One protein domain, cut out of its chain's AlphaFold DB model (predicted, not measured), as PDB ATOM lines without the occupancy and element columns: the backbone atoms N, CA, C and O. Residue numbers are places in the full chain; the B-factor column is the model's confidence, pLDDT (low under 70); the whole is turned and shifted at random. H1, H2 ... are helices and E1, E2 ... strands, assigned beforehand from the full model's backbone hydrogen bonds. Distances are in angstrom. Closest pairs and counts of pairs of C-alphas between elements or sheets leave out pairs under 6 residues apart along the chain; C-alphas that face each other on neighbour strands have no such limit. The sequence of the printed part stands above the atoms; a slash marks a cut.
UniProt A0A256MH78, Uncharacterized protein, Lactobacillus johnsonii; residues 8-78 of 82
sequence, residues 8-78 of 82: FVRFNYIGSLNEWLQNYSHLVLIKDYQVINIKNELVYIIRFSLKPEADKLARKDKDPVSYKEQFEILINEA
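AT A GLANCE: This is residues 8 to 78 of the 82 residues of an uncharacterized protein of Lactobacillus johnsonii (UniProt A0A256MH78). A long, twisted hairpin of two strands, E2 and E3, with the short strand E1 beside E3, makes a narrow sheet, and the two helices H1 and H2 pack on one face of it, running opposite ways. Between E3 and H2 the chain makes a long loop, whose residues 58 to 63 stick out; Lys 39 in the hairpin's turn and Asp 61 in this loop mark the ends of the long axis. The printed part has 71 residues, with two named helices and three named strands in the order E1, H1, E2, E3, H2; the class is mixed, and the sheet, in the order E1, E3, E2, is antiparallel. The whole is only just loose, close to compact, with a radius of gyration of the C-alphas of 13.4 A and spans of 46 by 20 by 19 A.

HOW THE PARTS SIT: The inner strand E3, residues 41 to 50, forms a hairpin with the edge strand E2, residues 28 to 38, at 163 degrees between directions; N 34 and O 45 are within hydrogen-bond range at 2.8 A. E2 bends by 71 degrees at residue 31. The other edge strand, E1, residues 8 to 11, is antiparallel to E3 at 147 degrees, with N 9 and O 46 3.0 A apart. The sheet is only just strongly twisted, its C-alphas lying up to 4.3 A off the best plane. H1, residues 14 to 24, is on the sheet at a height of 9.3 A, over E3 and only just over E1, where 3 of its C-alphas fall; it runs along the strands, at 7 degrees to E3 on the local plane. Its closest C-alpha pair with E3 is Ile 14 and Tyr 44, 7.4 A apart. E1, H1 and E2 form a split strand-helix-strand unit, two strands running the same way with E3 between them, and its crossover is right-handed. H2, residues 67 to 78, is also on the sheet, at a height of 8.9 A, over E3 and along the strands at 21 degrees to E3 on the local plane. The closest C-alphas of E1 and H2 are those of Val 9 and Ile 75, 6.1 A apart. With residues 74 to 78 alone, H2 touches H1; the closest C-alphas, those of Trp 20 and Ala 78, are 6.4 A apart. The helices run opposite ways at a shallow tilt of 33 degrees, only just short of steep. The arrangement is two layers, with both helices on one face of the sheet. In H1 and H2 every O i to N i+4 pair is within hydrogen-bond range.

IN THESE COORDINATES: E3 is 28.4 A from first to last C-alpha and E2 26.1 A, with C-alpha 28 at (185.138, 162.887, 135.878). E1 begins at C-alpha 8, (187.076, 169.896, 144.516). H1 measures 15.3 A and H2 16.6 A, ending at C-alpha 78, (179.850, 163.664, 147.131).

THE WHOLE: The C-alphas of Lys 39 and Asp 61, the two farthest apart, are 45.9 A from each other. The printed part has no cut. The link from E3 to H2, 16 residues, is long; the others are tight. Mean pLDDT of the printed part is 86.5, and residues 53 to 64 are under 70.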
ATOM      1  N   PHE A   8     186.615 170.666 143.372       96.88
ATOM      2  CA  PHE A   8     187.076 169.896 144.516       96.88
ATOM      3  C   PHE A   8     185.902 169.206 145.198       96.88
ATOM      4  O   PHE A   8     184.843 169.806 145.376       96.88
ATOM      5  N   VAL A   9     186.118 167.965 145.615       97.12
ATOM      6  CA  VAL A   9     185.247 167.253 146.556       97.12
ATOM      7  C   VAL A   9     186.083 166.700 147.699       97.12
ATOM      8  O   VAL A   9     187.274 166.423 147.544       97.12
ATOM      9  N   ARG A  10     185.451 166.573 148.862       95.62
ATOM     10  CA  ARG A  10     186.047 166.052 150.088       95.62
ATOM     11  C   ARG A  10     185.324 164.767 150.469       95.62
ATOM     12  O   ARG A  10     184.104 164.741 150.385       95.62
ATOM     13  N   PHE A  11     186.063 163.776 150.953       96.81
ATOM     14  CA  PHE A  11     185.520 162.580 151.590       96.81
ATOM     15  C   PHE A  11     186.153 162.371 152.966       96.81
ATOM     16  O   PHE A  11     187.371 162.484 153.100       96.81
ATOM     17  N   ASN A  12     185.350 162.063 153.985       93.75
ATOM     18  CA  ASN A  12     185.847 161.717 155.331       93.75
ATOM     19  C   ASN A  12     186.142 160.217 155.494       93.75
ATOM     20  O   ASN A  12     186.767 159.797 156.465       93.75
ATOM     21  N   TYR A  13     185.707 159.401 154.533       92.12
ATOM     22  CA  TYR A  13     185.866 157.955 154.547       92.12
ATOM     23  C   TYR A  13     186.274 157.460 153.159       92.12
ATOM     24  O   TYR A  13     185.729 157.896 152.144       92.12
ATOM     25  N   ILE A  14     187.208 156.504 153.109       94.00
ATOM     26  CA  ILE A  14     187.647 155.898 151.840       94.00
ATOM     27  C   ILE A  14     186.501 155.165 151.126       94.00
ATOM     28  O   ILE A  14     186.461 155.132 149.901       94.00
ATOM     29  N   GLY A  15     185.537 154.627 151.885       96.19
ATOM     30  CA  GLY A  15     184.330 154.000 151.341       96.19
ATOM     31  C   GLY A  15     183.492 154.974 150.510       96.19
ATOM     32  O   GLY A  15     183.184 154.670 149.362       96.19
ATOM     33  N   SER A  16     183.226 156.170 151.041       96.50
ATOM     34  CA  SER A  16     182.483 157.237 150.357       96.50
ATOM     35  C   SER A  16     183.173 157.697 149.072       96.50
ATOM     36  O   SER A  16     182.526 157.887 148.043       96.50
ATOM     37  N   LEU A  17     184.506 157.828 149.104       96.81
ATOM     38  CA  LEU A  17     185.297 158.129 147.909       96.81
ATOM     39  C   LEU A  17     185.154 157.022 146.855       96.81
ATOM     40  O   LEU A  17     184.915 157.312 145.682       96.81
ATOM     41  N   ASN A  18     185.288 155.758 147.264       96.81
ATOM     42  CA  ASN A  18     185.173 154.620 146.354       96.81
ATOM     43  C   ASN A  18     183.783 154.541 145.716       96.81
ATOM     44  O   ASN A  18     183.691 154.349 144.505       96.81
ATOM     45  N   GLU A  19     182.720 154.733 146.496       97.38
ATOM     46  CA  GLU A  19     181.342 154.748 145.997       97.38
ATOM     47  C   GLU A  19     181.130 155.866 144.966       97.38
ATOM     48  O   GLU A  19     180.619 155.631 143.869       97.38
ATOM     49  N   TRP A  20     181.596 157.080 145.262       97.06
ATOM     50  CA  TRP A  20     181.487 158.200 144.331       97.06
ATOM     51  C   TRP A  20     182.264 157.955 143.029       97.06
ATOM     52  O   TRP A  20     181.755 158.219 141.937       97.06
ATOM     53  N   LEU A  21     183.475 157.395 143.110       95.25
ATOM     54  CA  LEU A  21     184.265 157.038 141.929       95.25
ATOM     55  C   LEU A  21     183.611 155.921 141.108       95.25
ATOM     56  O   LEU A  21     183.616 155.997 139.879       95.25
ATOM     57  N   GLN A  22     183.022 154.908 141.745       94.56
ATOM     58  CA  GLN A  22     182.277 153.862 141.037       94.56
ATOM     59  C   GLN A  22     181.113 154.457 140.240       94.56
ATOM     60  O   GLN A  22     180.946 154.138 139.064       94.56
ATOM     61  N   ASN A  23     180.374 155.383 140.849       92.56
ATOM     62  CA  ASN A  23     179.212 155.995 140.218       92.56
ATOM     63  C   ASN A  23     179.581 157.004 139.122       92.56
ATOM     64  O   ASN A  23     178.854 157.111 138.139       92.56
ATOM     65  N   TYR A  24     180.698 157.731 139.249       92.44
ATOM     66  CA  TYR A  24     180.949 158.919 138.416       92.44
ATOM     67  C   TYR A  24     182.307 158.975 137.704       92.44
ATOM     68  O   TYR A  24     182.555 159.919 136.954       92.44
ATOM     69  N   SER A  25     183.180 157.970 137.840       91.25
ATOM     70  CA  SER A  25     184.491 157.931 137.149       91.25
ATOM     71  C   SER A  25     184.404 157.999 135.619       91.25
ATOM     72  O   SER A  25     185.362 158.403 134.954       91.25
ATOM     73  N   HIS A  26     183.263 157.642 135.031       87.94
ATOM     74  CA  HIS A  26     183.009 157.790 133.598       87.94
ATOM     75  C   HIS A  26     182.759 159.252 133.175       87.94
ATOM     76  O   HIS A  26     182.967 159.583 132.013       87.94
ATOM     77  N   LEU A  27     182.404 160.140 134.111       88.81
ATOM     78  CA  LEU A  27     182.144 161.567 133.865       88.81
ATOM     79  C   LEU A  27     183.299 162.472 134.296       88.81
ATOM     80  O   LEU A  27     183.478 163.552 133.730       88.81
ATOM     81  N   VAL A  28     184.081 162.054 135.292       91.81
ATOM     82  CA  VAL A  28     185.138 162.887 135.878       91.81
ATOM     83  C   VAL A  28     186.529 162.469 135.423       91.81
ATOM     84  O   VAL A  28     186.834 161.292 135.230       91.81
ATOM     85  N   LEU A  29     187.400 163.457 135.273       93.00
ATOM     86  CA  LEU A  29     188.830 163.284 135.100       93.00
ATOM     87  C   LEU A  29     189.513 163.759 136.380       93.00
ATOM     88  O   LEU A  29     189.524 164.958 136.663       93.00
ATOM     89  N   ILE A  30     190.078 162.825 137.143       94.75
ATOM     90  CA  ILE A  30     190.850 163.162 138.338       94.75
ATOM     91  C   ILE A  30     192.150 163.831 137.899       94.75
ATOM     92  O   ILE A  30     192.910 163.280 137.104       94.75
ATOM     93  N   LYS A  31     192.369 165.049 138.388       95.88
ATOM     94  CA  LYS A  31     193.578 165.837 138.138       95.88
ATOM     95  C   LYS A  31     194.613 165.614 139.221       95.88
ATOM     96  O   LYS A  31     195.802 165.627 138.931       95.88
ATOM     97  N   ASP A  32     194.146 165.454 140.454       96.88
ATOM     98  CA  ASP A  32     194.989 165.354 141.634       96.88
ATOM     99  C   ASP A  32     194.196 164.806 142.819       96.88
ATOM    100  O   ASP A  32     192.961 164.884 142.838       96.88
ATOM    101  N   TYR A  33     194.904 164.311 143.827       96.12
ATOM    102  CA  TYR A  33     194.313 163.919 145.098       96.12
ATOM    103  C   TYR A  33     195.259 164.216 146.261       96.12
ATOM    104  O   TYR A  33     196.476 164.108 146.153       96.12
ATOM    105  N   GLN A  34     194.680 164.561 147.406       96.56
ATOM    106  CA  GLN A  34     195.404 164.753 148.654       96.56
ATOM    107  C   GLN A  34     194.737 163.945 149.759       96.56
ATOM    108  O   GLN A  34     193.510 163.878 149.838       96.56
ATOM    109  N   VAL A  35     195.550 163.350 150.628       95.88
ATOM    110  CA  VAL A  35     195.089 162.702 151.857       95.88
ATOM    111  C   VAL A  35     195.718 163.447 153.017       95.88
ATOM    112  O   VAL A  35     196.941 163.499 153.138       95.88
ATOM    113  N   ILE A  36     194.881 164.056 153.848       95.00
ATOM    114  CA  ILE A  36     195.311 164.836 155.005       95.00
ATOM    115  C   ILE A  36     194.757 164.205 156.274       95.00
ATOM    116  O   ILE A  36     193.622 163.739 156.304       95.00
ATOM    117  N   ASN A  37     195.565 164.188 157.329       92.00
ATOM    118  CA  ASN A  37     195.117 163.778 158.653       92.00
ATOM    119  C   ASN A  37     194.734 165.034 159.445       92.00
ATOM    120  O   ASN A  37     195.587 165.876 159.725       92.00
ATOM    121  N   ILE A  38     193.452 165.174 159.781       88.62
ATOM    122  CA  ILE A  38     192.927 166.265 160.601       88.62
ATOM    123  C   ILE A  38     192.381 165.649 161.882       88.62
ATOM    124  O   ILE A  38     191.379 164.952 161.850       88.62
ATOM    125  N   LYS A  39     193.010 165.936 163.030       89.94
ATOM    126  CA  LYS A  39     192.535 165.472 164.349       89.94
ATOM    127  C   LYS A  39     192.295 163.949 164.417       89.94
ATOM    128  O   LYS A  39     191.319 163.514 165.014       89.94
ATOM    129  N   ASN A  40     193.198 163.154 163.838       87.12
ATOM    130  CA  ASN A  40     193.097 161.692 163.701       87.12
ATOM    131  C   ASN A  40     192.018 161.193 162.723       87.12
ATOM    132  O   ASN A  40     191.780 159.990 162.652       87.12
ATOM    133  N   GLU A  41     191.415 162.075 161.928       88.19
ATOM    134  CA  GLU A  41     190.518 161.714 160.831       88.19
ATOM    135  C   GLU A  41     191.248 161.853 159.492       88.19
ATOM    136  O   GLU A  41     191.865 162.882 159.201       88.19
ATOM    137  N   LEU A  42     191.185 160.812 158.658       92.81
ATOM    138  CA  LEU A  42     191.705 160.870 157.294       92.81
ATOM    139  C   LEU A  42     190.683 161.547 156.385       92.81
ATOM    140  O   LEU A  42     189.570 161.060 156.215       92.81
ATOM    141  N   VAL A  43     191.088 162.645 155.762       95.38
ATOM    142  CA  VAL A  43     190.278 163.395 154.809       95.38
ATOM    143  C   VAL A  43     190.904 163.286 153.426       95.38
ATOM    144  O   VAL A  43     192.087 163.570 153.235       95.38
ATOM    145  N   TYR A  44     190.091 162.896 152.452       96.88
ATOM    146  CA  TYR A  44     190.475 162.709 151.060       96.88
ATOM    147  C   TYR A  44     189.932 163.879 150.246       96.88
ATOM    148  O   TYR A  44     188.721 164.070 150.165       96.88
ATOM    149  N   ILE A  45     190.810 164.676 149.649       96.88
ATOM    150  CA  ILE A  45     190.438 165.804 148.795       96.88
ATOM    151  C   ILE A  45     190.766 165.432 147.360       96.88
ATOM    152  O   ILE A  45     191.916 165.144 147.037       96.88
ATOM    153  N   ILE A  46     189.761 165.454 146.494       97.50
ATOM    154  CA  ILE A  46     189.895 165.092 145.088       97.50
ATOM    155  C   ILE A  46     189.705 166.334 144.233       97.50
ATOM    156  O   ILE A  46     188.667 166.993 144.314       97.50
ATOM    157  N   ARG A  47     190.691 166.626 143.382       97.62
ATOM    158  CA  ARG A  47     190.612 167.666 142.354       97.62
ATOM    159  C   ARG A  47     190.250 167.023 141.026       97.62
ATOM    160  O   ARG A  47     190.941 166.110 140.569       97.62
ATOM    161  N   PHE A  48     189.193 167.496 140.380       95.69
ATOM    162  CA  PHE A  48     188.693 166.893 139.146       95.69
ATOM    163  C   PHE A  48     188.190 167.929 138.139       95.69
ATOM    164  O   PHE A  48     187.837 169.050 138.495       95.69
ATOM    165  N   SER A  49     188.133 167.533 136.870       94.62
ATOM    166  CA  SER A  49     187.389 168.225 135.812       94.62
ATOM    167  C   SER A  49     186.385 167.264 135.172       94.62
ATOM    168  O   SER A  49     186.408 166.066 135.454       94.62
ATOM    169  N   LEU A  50     185.531 167.747 134.270       90.50
ATOM    170  CA  LEU A  50     184.675 166.860 133.473       90.50
ATOM    171  C   LEU A  50     185.470 166.256 132.308       90.50
ATOM    172  O   LEU A  50     186.355 166.909 131.741       90.50
ATOM    173  N   LYS A  51     185.170 165.004 131.947       87.31
ATOM    174  CA  LYS A  51     185.720 164.365 130.744       87.31
ATOM    175  C   LYS A  51     185.151 165.017 129.472       87.31
ATOM    176  O   LYS A  51     184.016 165.494 129.484       87.31
ATOM    177  N   PRO A  52     185.904 165.033 128.355       73.25
ATOM    178  CA  PRO A  52     185.414 165.542 127.069       73.25
ATOM    179  C   PRO A  52     184.163 164.811 126.565       73.25
ATOM    180  O   PRO A  52     183.276 165.448 126.008       73.25
ATOM    181  N   GLU A  53     184.123 163.499 126.806       67.44
ATOM    182  CA  GLU A  53     183.064 162.546 126.452       67.44
ATOM    183  C   GLU A  53     182.147 162.254 127.641       67.44
ATOM    184  O   GLU A  53     181.508 161.208 127.685       67.44
ATOM    185  N   ALA A  54     182.112 163.130 128.652       62.69
ATOM    186  CA  ALA A  54     181.076 163.045 129.666       62.69
ATOM    187  C   ALA A  54     179.740 163.245 128.942       62.69
ATOM    188  O   ALA A  54     179.332 164.385 128.696       62.69
ATOM    189  N   ASP A  55     179.113 162.139 128.533       55.06
ATOM    190  CA  ASP A  55     177.737 162.105 128.077       55.06
ATOM    191  C   ASP A  55     176.963 162.841 129.152       55.06
ATOM    192  O   ASP A  55     176.906 162.402 130.303       55.06
ATOM    193  N   LYS A  56     176.522 164.055 128.804       57.41
ATOM    194  CA  LYS A  56     175.880 164.998 129.721       57.41
ATOM    195  C   LYS A  56     174.907 164.177 130.531       57.41
ATOM    196  O   LYS A  56     174.040 163.621 129.872       57.41
ATOM    197  N   LEU A  57     175.094 164.065 131.857       59.16
ATOM    198  CA  LEU A  57     174.248 163.275 132.766       59.16
ATOM    199  C   LEU A  57     172.838 163.179 132.185       59.16
ATOM    200  O   LEU A  57     172.089 164.159 132.232       59.16
ATOM    201  N   ALA A  58     172.564 162.081 131.475       51.06
ATOM    202  CA  ALA A  58     171.540 162.113 130.444       51.06
ATOM    203  C   ALA A  58     170.188 162.083 131.140       51.06
ATOM    204  O   ALA A  58     169.682 161.026 131.514       51.06
ATOM    205  N   ARG A  59     169.587 163.257 131.347       53.53
ATOM    206  CA  ARG A  59     168.161 163.326 131.630       53.53
ATOM    207  C   ARG A  59     167.478 162.951 130.327       53.53
ATOM    208  O   ARG A  59     167.509 163.731 129.383       53.53
ATOM    209  N   LYS A  60     166.891 161.753 130.307       49.31
ATOM    210  CA  LYS A  60     166.196 161.156 129.156       49.31
ATOM    211  C   LYS A  60     165.197 162.099 128.458       49.31
ATOM    212  O   LYS A  60     164.917 161.865 127.294       49.31
ATOM    213  N   ASP A  61     164.759 163.181 129.113       52.38
ATOM    214  CA  ASP A  61     163.737 164.109 128.611       52.38
ATOM    215  C   ASP A  61     164.075 165.612 128.757       52.38
ATOM    216  O   ASP A  61     163.163 166.438 128.793       52.38
ATOM    217  N   LYS A  62     165.347 166.020 128.911       53.25
ATOM    218  CA  LYS A  62     165.684 167.455 129.066       53.25
ATOM    219  C   LYS A  62     166.856 167.913 128.215       53.25
ATOM    220  O   LYS A  62     167.719 167.125 127.837       53.25
ATOM    221  N   ASP A  63     166.868 169.227 127.984       57.28
ATOM    222  CA  ASP A  63     167.991 169.944 127.406       57.28
ATOM    223  C   ASP A  63     169.321 169.506 128.029       57.28
ATOM    224  O   ASP A  63     169.392 169.178 129.220       57.28
ATOM    225  N   PRO A  64     170.397 169.520 127.235       63.59
ATOM    226  CA  PRO A  64     171.714 169.133 127.692       63.59
ATOM    227  C   PRO A  64     172.136 169.843 128.987       63.59
ATOM    228  O   PRO A  64     172.347 171.054 128.989       63.59
ATOM    229  N   VAL A  65     172.332 169.067 130.061       72.06
ATOM    230  CA  VAL A  65     172.780 169.562 131.374       72.06
ATOM    231  C   VAL A  65     174.066 170.371 131.203       72.06
ATOM    232  O   VAL A  65     175.078 169.860 130.704       72.06
ATOM    233  N   SER A  66     174.028 171.642 131.603       81.88
ATOM    234  CA  SER A  66     175.185 172.535 131.491       81.88
ATOM    235  C   SER A  66     176.363 172.007 132.316       81.88
ATOM    236  O   SER A  66     176.166 171.351 133.337       81.88
ATOM    237  N   TYR A  67     177.605 172.329 131.936       81.56
ATOM    238  CA  TYR A  67     178.773 171.917 132.729       81.56
ATOM    239  C   TYR A  67     178.702 172.396 134.183       81.56
ATOM    240  O   TYR A  67     179.132 171.682 135.080       81.56
ATOM    241  N   LYS A  68     178.119 173.579 134.421       86.38
ATOM    242  CA  LYS A  68     177.882 174.096 135.773       86.38
ATOM    243  C   LYS A  68     176.966 173.156 136.568       86.38
ATOM    244  O   LYS A  68     177.339 172.747 137.658       86.38
ATOM    245  N   GLU A  69     175.822 172.777 136.002       87.00
ATOM    246  CA  GLU A  69     174.862 171.880 136.662       87.00
ATOM    247  C   GLU A  69     175.455 170.473 136.873       87.00
ATOM    248  O   GLU A  69     175.240 169.866 137.916       87.00
ATOM    249  N   GLN A  70     176.282 169.970 135.947       87.44
ATOM    250  CA  GLN A  70     176.988 168.693 136.135       87.44
ATOM    251  C   GLN A  70     177.956 168.735 137.324       87.44
ATOM    252  O   GLN A  70     177.971 167.806 138.130       87.44
ATOM    253  N   PHE A  71     178.737 169.811 137.467       91.50
ATOM    254  CA  PHE A  71     179.590 169.990 138.642       91.50
ATOM    255  C   PHE A  71     178.774 170.067 139.932       91.50
ATOM    256  O   PHE A  71     179.125 169.402 140.903       91.50
ATOM    257  N   GLU A  72     177.678 170.830 139.939       92.06
ATOM    258  CA  GLU A  72     176.793 170.949 141.104       92.06
ATOM    259  C   GLU A  72     176.223 169.590 141.525       92.06
ATOM    260  O   GLU A  72     176.255 169.263 142.708       92.06
ATOM    261  N   ILE A  73     175.766 168.767 140.575       91.25
ATOM    262  CA  ILE A  73     175.296 167.404 140.860       91.25
ATOM    263  C   ILE A  73     176.419 166.583 141.496       91.25
ATOM    264  O   ILE A  73     176.245 166.059 142.591       91.25
ATOM    265  N   LEU A  74     177.585 166.509 140.854       93.25
ATOM    266  CA  LEU A  74     178.702 165.683 141.319       93.25
ATOM    267  C   LEU A  74     179.183 166.066 142.726       93.25
ATOM    268  O   LEU A  74     179.461 165.183 143.539       93.25
ATOM    269  N   ILE A  75     179.256 167.367 143.018       95.62
ATOM    270  CA  ILE A  75     179.640 167.888 144.335       95.62
ATOM    271  C   ILE A  75     178.555 167.585 145.373       95.62
ATOM    272  O   ILE A  75     178.868 167.149 146.478       95.62
ATOM    273  N   ASN A  76     177.280 167.774 145.027       95.62
ATOM    274  CA  ASN A  76     176.174 167.474 145.934       95.62
ATOM    275  C   ASN A  76     176.101 165.983 146.273       95.62
ATOM    276  O   ASN A  76     175.903 165.644 147.434       95.62
ATOM    277  N   GLU A  77     176.302 165.094 145.298       95.00
ATOM    278  CA  GLU A  77     176.345 163.649 145.547       95.00
ATOM    279  C   GLU A  77     177.541 163.260 146.423       95.00
ATOM    280  O   GLU A  77     177.377 162.470 147.347       95.00
ATOM    281  N   ALA A  78     178.717 163.866 146.225       95.62
ATOM    282  CA  ALA A  78     179.850 163.664 147.131       95.62
ATOM    283  C   ALA A  78     179.525 164.104 148.571       95.62
ATOM    284  O   ALA A  78     179.833 163.393 149.523       95.62
TER     285      ALA A  78